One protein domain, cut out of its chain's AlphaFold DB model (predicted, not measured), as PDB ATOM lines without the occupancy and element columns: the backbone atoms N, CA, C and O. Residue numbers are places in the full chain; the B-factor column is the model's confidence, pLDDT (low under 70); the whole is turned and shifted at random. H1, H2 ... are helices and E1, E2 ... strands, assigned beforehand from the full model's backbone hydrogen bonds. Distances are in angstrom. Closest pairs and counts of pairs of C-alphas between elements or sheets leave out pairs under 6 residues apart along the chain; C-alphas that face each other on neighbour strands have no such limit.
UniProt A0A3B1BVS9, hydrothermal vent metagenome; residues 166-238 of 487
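AT A GLANCE: This is residues 166 to 238 of the 487 residues of a protein of hydrothermal vent metagenome (UniProt A0A3B1BVS9). A small, strongly twisted sheet of four strands makes the core, with H1 running away from it as an arm that makes much of the length, and H2 and the winding link of residues 187 to 200 at the other end. Residues 166 to 171 stick out beyond the sheet, at the far end of the arm. The printed part has 73 residues with two named helices and four named strands, along the chain H1 E1 E2 E3 H2 E4, a mixed class; the sheet, in the order E1 E4 E2 E3, is antiparallel throughout. It is only just loose, close to compact, with a radius of gyration of the C-alphas of 13.9 A and spans of 48 by 24 by 16 A.

HOW THE PARTS SIT: Inner strands E4, residues 234 to 237, and E2, residues 201 to 205, are antiparallel, with N 202 and O 235 at 2.8 A. Edge strand E3, residues 208 to 213, forms a hairpin with E2, where N 203 and O 210 are 2.9 A apart. Edge strand E1, residues 183 to 186, is antiparallel to E4, with N 184 and O 236 at 2.8 A. H1, residues 170 to 182, is on the sheet at a height of 8.7 A, in two layers, helix and sheet, but over none of the strands. Its closest C-alphas to E4 are those of Asn 182 and Arg 237, 5.8 A apart. H2, residues 221 to 229, is only just not on the sheet, with 4 pairs of C-alphas within 10 A, and is apart from H1. E3, H2 and E4 form a split strand-helix-strand unit, two strands of one sheet joined through a helix, with E2 between them in the sheet, and its crossover is right-handed. In H1 and H2 every O i to N i+4 pair is within hydrogen-bond range.

IN THESE COORDINATES: H1 begins at C-alpha 170, (-53.017, 7.812, -68.774), and is 18.6 A long. E3 is 15.6 A, E2 13.2 A and H2 12.0 A long. E4 ends at C-alpha 237, (-43.919, 8.198, -46.965).

THE WHOLE: The C-alphas farthest apart, those of Lys 166 and Gly 194, are 48.7 A apart. The printed part has no cut. The link from E1 to E2 is long, with 14 residues. The mean pLDDT of the printed part is 87.3, and residues 166 to 168 and 207 are under 70.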
ATOM      1  N   LYS A 166     -61.357  11.877 -73.119       59.41
ATOM      2  CA  LYS A 166     -60.507  12.325 -74.242       59.41
ATOM      3  C   LYS A 166     -59.297  13.160 -73.814       59.41
ATOM      4  O   LYS A 166     -58.295  13.168 -74.519       59.41
ATOM      5  N   TYR A 167     -59.374  13.817 -72.656       60.59
ATOM      6  CA  TYR A 167     -58.420  14.865 -72.261       60.59
ATOM      7  C   TYR A 167     -57.489  14.488 -71.112       60.59
ATOM      8  O   TYR A 167     -56.761  15.329 -70.602       60.59
ATOM      9  N   LEU A 168     -57.500  13.231 -70.680       65.50
ATOM     10  CA  LEU A 168     -56.677  12.803 -69.554       65.50
ATOM     11  C   LEU A 168     -55.485  11.985 -70.030       65.50
ATOM     12  O   LEU A 168     -55.649  11.001 -70.749       65.50
ATOM     13  N   ASN A 169     -54.289  12.314 -69.571       73.00
ATOM     14  CA  ASN A 169     -53.102  11.538 -69.895       73.00
ATOM     15  C   ASN A 169     -53.021  10.270 -69.011       73.00
ATOM     16  O   ASN A 169     -52.871  10.391 -67.791       73.00
ATOM     17  N   PRO A 170     -53.082   9.041 -69.572       74.75
ATOM     18  CA  PRO A 170     -53.017   7.812 -68.774       74.75
ATOM     19  C   PRO A 170     -51.738   7.680 -67.939       74.75
ATOM     20  O   PRO A 170     -51.773   7.124 -66.839       74.75
ATOM     21  N   SER A 171     -50.616   8.208 -68.436       76.31
ATOM     22  CA  SER A 171     -49.334   8.181 -67.729       76.31
ATOM     23  C   SER A 171     -49.345   9.098 -66.508       76.31
ATOM     24  O   SER A 171     -48.863   8.699 -65.452       76.31
ATOM     25  N   GLU A 172     -49.943  10.288 -66.615       76.25
ATOM     26  CA  GLU A 172     -50.100  11.218 -65.486       76.25
ATOM     27  C   GLU A 172     -51.039  10.645 -64.427       76.25
ATOM     28  O   GLU A 172     -50.705  10.635 -63.246       76.25
ATOM     29  N   VAL A 173     -52.164  10.065 -64.849       75.88
ATOM     30  CA  VAL A 173     -53.093   9.375 -63.943       75.88
ATOM     31  C   VAL A 173     -52.405   8.211 -63.218       75.88
ATOM     32  O   VAL A 173     -52.601   8.010 -62.020       75.88
ATOM     33  N   THR A 174     -51.577   7.437 -63.921       77.69
ATOM     34  CA  THR A 174     -50.836   6.324 -63.312       77.69
ATOM     35  C   THR A 174     -49.773   6.830 -62.334       77.69
ATOM     36  O   THR A 174     -49.673   6.322 -61.217       77.69
ATOM     37  N   ALA A 175     -48.997   7.847 -62.722       78.94
ATOM     38  CA  ALA A 175     -47.992   8.475 -61.864       78.94
ATOM     39  C   ALA A 175     -48.622   9.036 -60.586       78.94
ATOM     40  O   ALA A 175     -48.102   8.828 -59.489       78.94
ATOM     41  N   TYR A 176     -49.789   9.655 -60.723       77.81
ATOM     42  CA  TYR A 176     -50.596  10.121 -59.614       77.81
ATOM     43  C   TYR A 176     -50.974   8.997 -58.648       77.81
ATOM     44  O   TYR A 176     -50.732   9.115 -57.450       77.81
ATOM     45  N   TYR A 177     -51.547   7.889 -59.134       76.81
ATOM     46  CA  TYR A 177     -51.950   6.799 -58.240       76.81
ATOM     47  C   TYR A 177     -50.753   6.142 -57.561       76.81
ATOM     48  O   TYR A 177     -50.811   5.869 -56.363       76.81
ATOM     49  N   ASN A 178     -49.639   5.993 -58.278       79.69
ATOM     50  CA  ASN A 178     -48.384   5.541 -57.689       79.69
ATOM     51  C   ASN A 178     -47.911   6.487 -56.577       79.69
ATOM     52  O   ASN A 178     -47.502   6.028 -55.511       79.69
ATOM     53  N   PHE A 179     -47.988   7.802 -56.786       81.69
ATOM     54  CA  PHE A 179     -47.692   8.778 -55.743       81.69
ATOM     55  C   PHE A 179     -48.630   8.587 -54.536       81.69
ATOM     56  O   PHE A 179     -48.158   8.412 -53.410       81.69
ATOM     57  N   MET A 180     -49.940   8.516 -54.782       76.12
ATOM     58  CA  MET A 180     -50.971   8.335 -53.756       76.12
ATOM     59  C   MET A 180     -50.834   7.029 -52.974       76.12
ATOM     60  O   MET A 180     -51.326   6.932 -51.851       76.12
ATOM     61  N   ASP A 181     -50.202   6.011 -53.546       81.38
ATOM     62  CA  ASP A 181     -49.958   4.732 -52.886       81.38
ATOM     63  C   ASP A 181     -48.758   4.752 -51.955       81.38
ATOM     64  O   ASP A 181     -48.753   4.018 -50.968       81.38
ATOM     65  N   ASN A 182     -47.796   5.633 -52.208       87.81
ATOM     66  CA  ASN A 182     -46.520   5.644 -51.502       87.81
ATOM     67  C   ASN A 182     -46.364   6.819 -50.534       87.81
ATOM     68  O   ASN A 182     -45.593   6.713 -49.577       87.81
ATOM     69  N   TYR A 183     -47.110   7.906 -50.736       89.31
ATOM     70  CA  TYR A 183     -46.977   9.138 -49.965       89.31
ATOM     71  C   TYR A 183     -48.281   9.561 -49.281       89.31
ATOM     72  O   TYR A 183     -49.379   9.144 -49.648       89.31
ATOM     73  N   HIS A 184     -48.134  10.380 -48.244       87.38
ATOM     74  CA  HIS A 184     -49.205  11.003 -47.480       87.38
ATOM     75  C   HIS A 184     -48.936  12.506 -47.412       87.38
ATOM     76  O   HIS A 184     -47.889  12.914 -46.905       87.38
ATOM     77  N   SER A 185     -49.857  13.318 -47.931       86.94
ATOM     78  CA  SER A 185     -49.755  14.777 -47.859       86.94
ATOM     79  C   SER A 185     -49.915  15.261 -46.421       86.94
ATOM     80  O   SER A 185     -50.713  14.715 -45.655       86.94
ATOM     81  N   ILE A 186     -49.154  16.288 -46.065       89.06
ATOM     82  CA  ILE A 186     -49.101  16.876 -44.727       89.06
ATOM     83  C   ILE A 186     -49.050  18.399 -44.846       89.06
ATOM     84  O   ILE A 186     -48.546  18.937 -45.827       89.06
ATOM     85  N   THR A 187     -49.547  19.107 -43.836       87.88
ATOM     86  CA  THR A 187     -49.510  20.576 -43.818       87.88
ATOM     87  C   THR A 187     -48.314  21.087 -43.008       87.88
ATOM     88  O   THR A 187     -48.058  20.578 -41.911       87.88
ATOM     89  N   PRO A 188     -47.586  22.118 -43.479       90.44
ATOM     90  CA  PRO A 188     -46.462  22.687 -42.737       90.44
ATOM     91  C   PRO A 188     -46.874  23.281 -41.381       90.44
ATOM     92  O   PRO A 188     -46.069  23.320 -40.452       90.44
ATOM     93  N   VAL A 189     -48.135  23.700 -41.232       89.94
ATOM     94  CA  VAL A 189     -48.647  24.377 -40.030       89.94
ATOM     95  C   VAL A 189     -48.489  23.530 -38.765       89.94
ATOM     96  O   VAL A 189     -48.265  24.087 -37.692       89.94
ATOM     97  N   ILE A 190     -48.556  22.197 -38.856       90.50
ATOM     98  CA  ILE A 190     -48.465  21.322 -37.675       90.50
ATOM     99  C   ILE A 190     -47.061  21.273 -37.054       90.50
ATOM    100  O   ILE A 190     -46.919  20.851 -35.906       90.50
ATOM    101  N   PHE A 191     -46.016  21.694 -37.767       92.50
ATOM    102  CA  PHE A 191     -44.650  21.551 -37.278       92.50
ATOM    103  C   PHE A 191     -44.221  22.682 -36.344       92.50
ATOM    104  O   PHE A 191     -44.737  23.803 -36.343       92.50
ATOM    105  N   THR A 192     -43.228  22.376 -35.519       90.50
ATOM    106  CA  THR A 192     -42.583  23.318 -34.606       90.50
ATOM    107  C   THR A 192     -41.095  23.356 -34.909       90.50
ATOM    108  O   THR A 192     -40.440  22.315 -34.963       90.50
ATOM    109  N   ALA A 193     -40.573  24.560 -35.134       91.56
ATOM    110  CA  ALA A 193     -39.157  24.765 -35.389       91.56
ATOM    111  C   ALA A 193     -38.309  24.291 -34.201       91.56
ATOM    112  O   ALA A 193     -38.703  24.393 -33.041       91.56
ATOM    113  N   GLY A 194     -37.119  23.786 -34.500       90.50
ATOM    114  CA  GLY A 194     -36.158  23.292 -33.525       90.50
ATOM    115  C   GLY A 194     -36.313  21.816 -33.156       90.50
ATOM    116  O   GLY A 194     -35.391  21.290 -32.529       90.50
ATOM    117  N   GLU A 195     -37.397  21.155 -33.566       90.00
ATOM    118  CA  GLU A 195     -37.629  19.723 -33.352       90.00
ATOM    119  C   GLU A 195     -36.803  18.852 -34.311       90.00
ATOM    120  O   GLU A 195     -36.478  19.266 -35.426       90.00
ATOM    121  N   ARG A 196     -36.485  17.626 -33.877       93.19
ATOM    122  CA  ARG A 196     -35.971  16.560 -34.752       93.19
ATOM    123  C   ARG A 196     -37.101  15.593 -35.065       93.19
ATOM    124  O   ARG A 196     -37.794  15.156 -34.148       93.19
ATOM    125  N   LEU A 197     -37.285  15.272 -36.341       93.50
ATOM    126  CA  LEU A 197     -38.373  14.402 -36.785       93.50
ATOM    127  C   LEU A 197     -37.880  12.970 -36.990       93.50
ATOM    128  O   LEU A 197     -36.795  12.746 -37.520       93.50
ATOM    129  N   ASP A 198     -38.703  11.993 -36.619       94.12
ATOM    130  CA  ASP A 198     -38.385  10.565 -36.765       94.12
ATOM    131  C   ASP A 198     -38.733   9.999 -38.155       94.12
ATOM    132  O   ASP A 198     -38.717   8.781 -38.364       94.12
ATOM    133  N   PHE A 199     -39.012  10.885 -39.110       96.19
ATOM    134  CA  PHE A 199     -39.398  10.609 -40.490       96.19
ATOM    135  C   PHE A 199     -38.856  11.697 -41.425       96.19
ATOM    136  O   PHE A 199     -38.571  12.809 -40.981       96.19
ATOM    137  N   THR A 200     -38.720  11.373 -42.713       97.19
ATOM    138  CA  THR A 200     -38.291  12.326 -43.750       97.19
ATOM    139  C   THR A 200     -39.505  13.085 -44.291       97.19
ATOM    140  O   THR A 200     -40.532  12.480 -44.611       97.19
ATOM    141  N   ILE A 201     -39.379  14.407 -44.427       96.69
ATOM    142  CA  ILE A 201     -40.329  15.254 -45.156       96.69
ATOM    143  C   ILE A 201     -39.802  15.451 -46.569       96.69
ATOM    144  O   ILE A 201     -38.622  15.746 -46.773       96.69
ATOM    145  N   PHE A 202     -40.695  15.344 -47.540       95.44
ATOM    146  CA  PHE A 202     -40.414  15.629 -48.932       95.44
ATOM    147  C   PHE A 202     -41.266  16.805 -49.411       95.44
ATOM    148  O   PHE A 202     -42.382  17.002 -48.933       95.44
ATOM    149  N   ILE A 203     -40.755  17.558 -50.381       92.56
ATOM    150  CA  ILE A 203     -41.548  18.505 -51.167       92.56
ATOM    151  C   ILE A 203     -41.975  17.797 -52.447       92.56
ATOM    152  O   ILE A 203     -41.168  17.144 -53.116       92.56
ATOM    153  N   ARG A 204     -43.248  17.943 -52.801       86.50
ATOM    154  CA  ARG A 204     -43.771  17.502 -54.085       86.50
ATOM    155  C   ARG A 204     -43.781  18.655 -55.083       86.50
ATOM    156  O   ARG A 204     -44.370  19.702 -54.829       86.50
ATOM    157  N   LEU A 205     -43.184  18.410 -56.244       82.69
ATOM    158  CA  LEU A 205     -43.214  19.290 -57.408       82.69
ATOM    159  C   LEU A 205     -43.774  18.485 -58.582       82.69
ATOM    160  O   LEU A 205     -43.110  17.575 -59.079       82.69
ATOM    161  N   GLU A 206     -45.005  18.794 -58.991       73.50
ATOM    162  CA  GLU A 206     -45.743  18.054 -60.026       73.50
ATOM    163  C   GLU A 206     -45.803  16.539 -59.722       73.50
ATOM    164  O   GLU A 206     -46.438  16.116 -58.749       73.50
ATOM    165  N   ASN A 207     -45.114  15.727 -60.530       69.12
ATOM    166  CA  ASN A 207     -45.033  14.269 -60.412       69.12
ATOM    167  C   ASN A 207     -43.761  13.785 -59.693       69.12
ATOM    168  O   ASN A 207     -43.541  12.580 -59.581       69.12
ATOM    169  N   ASN A 208     -42.922  14.703 -59.208       79.06
ATOM    170  CA  ASN A 208     -41.669  14.396 -58.530       79.06
ATOM    171  C   ASN A 208     -41.739  14.722 -57.039       79.06
ATOM    172  O   ASN A 208     -42.445  15.629 -56.600       79.06
ATOM    173  N   VAL A 209     -40.961  13.978 -56.258       89.06
ATOM    174  CA  VAL A 209     -40.871  14.124 -54.806       89.06
ATOM    175  C   VAL A 209     -39.396  14.207 -54.429       89.06
ATOM    176  O   VAL A 209     -38.626  13.304 -54.759       89.06
ATOM    177  N   THR A 210     -38.992  15.285 -53.761       92.81
ATOM    178  CA  THR A 210     -37.599  15.527 -53.357       92.81
ATOM    179  C   THR A 210     -37.486  15.641 -51.837       92.81
ATOM    180  O   THR A 210     -38.346  16.270 -51.217       92.81
ATOM    181  N   PRO A 211     -36.464  15.038 -51.196       94.81
ATOM    182  CA  PRO A 211     -36.256  15.200 -49.759       94.81
ATOM    183  C   PRO A 211     -36.063  16.675 -49.406       94.81
ATOM    184  O   PRO A 211     -35.280  17.376 -50.047       94.81
ATOM    185  N   ALA A 212     -36.791  17.136 -48.394       95.06
ATOM    186  CA  ALA A 212     -36.777  18.518 -47.926       95.06
ATOM    187  C   ALA A 212     -36.269  18.645 -46.482       95.06
ATOM    188  O   ALA A 212     -35.705  19.676 -46.125       95.06
ATOM    189  N   LEU A 213     -36.454  17.602 -45.667       96.25
ATOM    190  CA  LEU A 213     -35.837  17.439 -44.351       96.25
ATOM    191  C   LEU A 213     -35.665  15.944 -44.084       96.25
ATOM    192  O   LEU A 213     -36.659  15.214 -44.052       96.25
ATOM    193  N   GLU A 214     -34.433  15.488 -43.892       96.19
ATOM    194  CA  GLU A 214     -34.161  14.073 -43.649       96.19
ATOM    195  C   GLU A 214     -34.478  13.662 -42.210       96.19
ATOM    196  O   GLU A 214     -34.426  14.453 -41.262       96.19
ATOM    197  N   LYS A 215     -34.796  12.378 -42.028       95.94
ATOM    198  CA  LYS A 215     -35.028  11.798 -40.705       95.94
ATOM    199  C   LYS A 215     -33.867  12.105 -39.753       95.94
ATOM    200  O   LYS A 215     -32.706  11.812 -40.031       95.94
ATOM    201  N   GLY A 216     -34.210  12.620 -38.578       93.31
ATOM    202  CA  GLY A 216     -33.272  12.993 -37.528       93.31
ATOM    203  C   GLY A 216     -32.675  14.389 -37.693       93.31
ATOM    204  O   GLY A 216     -32.050  14.869 -36.746       93.31
ATOM    205  N   GLU A 217     -32.874  15.071 -38.824       93.94
ATOM    206  CA  GLU A 217     -32.478  16.469 -38.985       93.94
ATOM    207  C   GLU A 217     -33.354  17.399 -38.148       93.94
ATOM    208  O   GLU A 217     -34.473  17.072 -37.747       93.94
ATOM    209  N   ARG A 218     -32.799  18.570 -37.831       94.12
ATOM    210  CA  ARG A 218     -33.485  19.584 -37.039       94.12
ATOM    211  C   ARG A 218     -34.221  20.533 -37.978       94.12
ATOM    212  O   ARG A 218     -33.590  21.127 -38.846       94.12
ATOM    213  N   LEU A 219     -35.520  20.722 -37.766       94.56
ATOM    214  CA  LEU A 219     -36.311  21.656 -38.561       94.56
ATOM    215  C   LEU A 219     -35.951  23.103 -38.204       94.56
ATOM    216  O   LEU A 219     -36.203  23.557 -37.088       94.56
ATOM    217  N   GLU A 220     -35.371  23.841 -39.143       95.56
ATOM    218  CA  GLU A 220     -35.026  25.249 -38.943       95.56
ATOM    219  C   GLU A 220     -36.256  26.164 -39.024       95.56
ATOM    220  O   GLU A 220     -37.167  25.944 -39.824       95.56
ATOM    221  N   GLU A 221     -36.256  27.243 -38.237       94.81
ATOM    222  CA  GLU A 221     -37.336  28.241 -38.230       94.81
ATOM    223  C   GLU A 221     -37.509  28.913 -39.593       94.81
ATOM    224  O   GLU A 221     -38.631  29.077 -40.063       94.81
ATOM    225  N   LYS A 222     -36.399  29.223 -40.273       94.81
ATOM    226  CA  LYS A 222     -36.413  29.809 -41.618       94.81
ATOM    227  C   LYS A 222     -37.073  28.880 -42.641       94.81
ATOM    228  O   LYS A 222     -37.858  29.340 -43.465       94.81
ATOM    229  N   THR A 223     -36.761  27.587 -42.583       94.50
ATOM    230  CA  THR A 223     -37.326  26.576 -43.487       94.50
ATOM    231  C   THR A 223     -38.821  26.411 -43.250       94.50
ATOM    232  O   THR A 223     -39.598  26.476 -44.199       94.50
ATOM    233  N   LEU A 224     -39.234  26.281 -41.986       94.19
ATOM    234  CA  LEU A 224     -40.647  26.180 -41.631       94.19
ATOM    235  C   LEU A 224     -41.427  27.442 -42.025       94.19
ATOM    236  O   LEU A 224     -42.509  27.333 -42.594       94.19
ATOM    237  N   GLY A 225     -40.870  28.628 -41.762       92.81
ATOM    238  CA  GLY A 225     -41.473  29.902 -42.153       92.81
ATOM    239  C   GLY A 225     -41.725  29.973 -43.657       92.81
ATOM    240  O   GLY A 225     -42.839  30.282 -44.065       92.81
ATOM    241  N   LYS A 226     -40.732  29.577 -44.465       93.88
ATOM    242  CA  LYS A 226     -40.860  29.504 -45.925       93.88
ATOM    243  C   LYS A 226     -41.951  28.522 -46.361       93.88
ATOM    244  O   LYS A 226     -42.770  28.866 -47.201       93.88
ATOM    245  N   TRP A 227     -41.993  27.320 -45.781       93.50
ATOM    246  CA  TRP A 227     -43.025  26.337 -46.126       93.50
ATOM    247  C   TRP A 227     -44.438  26.818 -45.803       93.50
ATOM    248  O   TRP A 227     -45.358  26.524 -46.558       93.50
ATOM    249  N   ILE A 228     -44.618  27.543 -44.697       89.56
ATOM    250  CA  ILE A 228     -45.917  28.113 -44.320       89.56
ATOM    251  C   ILE A 228     -46.293  29.278 -45.245       89.56
ATOM    252  O   ILE A 228     -47.449  29.381 -45.639       89.56
ATOM    253  N   GLU A 229     -45.345  30.159 -45.571       88.56
ATOM    254  CA  GLU A 229     -45.579  31.326 -46.434       88.56
ATOM    255  C   GLU A 229     -45.926  30.926 -47.874       88.56
ATOM    256  O   GLU A 229     -46.819  31.516 -48.478       88.56
ATOM    257  N   GLU A 230     -45.251  29.906 -48.405       88.31
ATOM    258  CA  GLU A 230     -45.435  29.420 -49.778       88.31
ATOM    259  C   GLU A 230     -46.518  28.335 -49.907       88.31
ATOM    260  O   GLU A 230     -46.712  27.820 -51.005       88.31
ATOM    261  N   ASP A 231     -47.190  27.964 -48.810       81.00
ATOM    262  CA  ASP A 231     -48.128  26.829 -48.748       81.00
ATOM    263  C   ASP A 231     -47.541  25.559 -49.396       81.00
ATOM    264  O   ASP A 231     -48.107  24.942 -50.302       81.00
ATOM    265  N   ALA A 232     -46.320  25.210 -48.977       87.62
ATOM    266  CA  ALA A 232     -45.529  24.176 -49.628       87.62
ATOM    267  C   ALA A 232     -46.252  22.818 -49.626       87.62
ATOM    268  O   ALA A 232     -46.720  22.341 -48.591       87.62
ATOM    269  N   ASN A 233     -46.256  22.149 -50.783       87.12
ATOM    270  CA  ASN A 233     -46.820  20.811 -50.937       87.12
ATOM    271  C   ASN A 233     -45.893  19.763 -50.297       87.12
ATOM    272  O   ASN A 233     -44.995  19.218 -50.946       87.12
ATOM    273  N   LEU A 234     -46.071  19.544 -48.995       91.50
ATOM    274  CA  LEU A 234     -45.263  18.630 -48.199       91.50
ATOM    275  C   LEU A 234     -45.896  17.246 -48.115       91.50
ATOM    276  O   LEU A 234     -47.110  17.085 -47.982       91.50
ATOM    277  N   VAL A 235     -45.044  16.225 -48.151       92.50
ATOM    278  CA  VAL A 235     -45.467  14.827 -48.108       92.50
ATOM    279  C   VAL A 235     -44.505  14.009 -47.248       92.50
ATOM    280  O   VAL A 235     -43.316  14.312 -47.147       92.50
ATOM    281  N   ILE A 236     -45.009  12.938 -46.646       94.38
ATOM    282  CA  ILE A 236     -44.214  11.883 -45.997       94.38
ATOM    283  C   ILE A 236     -44.466  10.558 -46.707       94.38
ATOM    284  O   ILE A 236     -45.466  10.407 -47.410       94.38
ATOM    285  N   ARG A 237     -43.603   9.560 -46.510       94.06
ATOM    286  CA  ARG A 237     -43.919   8.198 -46.965       94.06
ATOM    287  C   ARG A 237     -45.072   7.642 -46.136       94.06
ATOM    288  O   ARG A 237     -45.135   7.874 -44.931       94.06
ATOM    289  N   LYS A 238     -45.945   6.828 -46.734       89.94
ATOM    290  CA  LYS A 238     -47.033   6.170 -45.983       89.94
ATOM    291  C   LYS A 238     -46.530   5.318 -44.819       89.94
ATOM    292  O   LYS A 238     -47.186   5.270 -43.784       89.94
TER     293      LYS A 238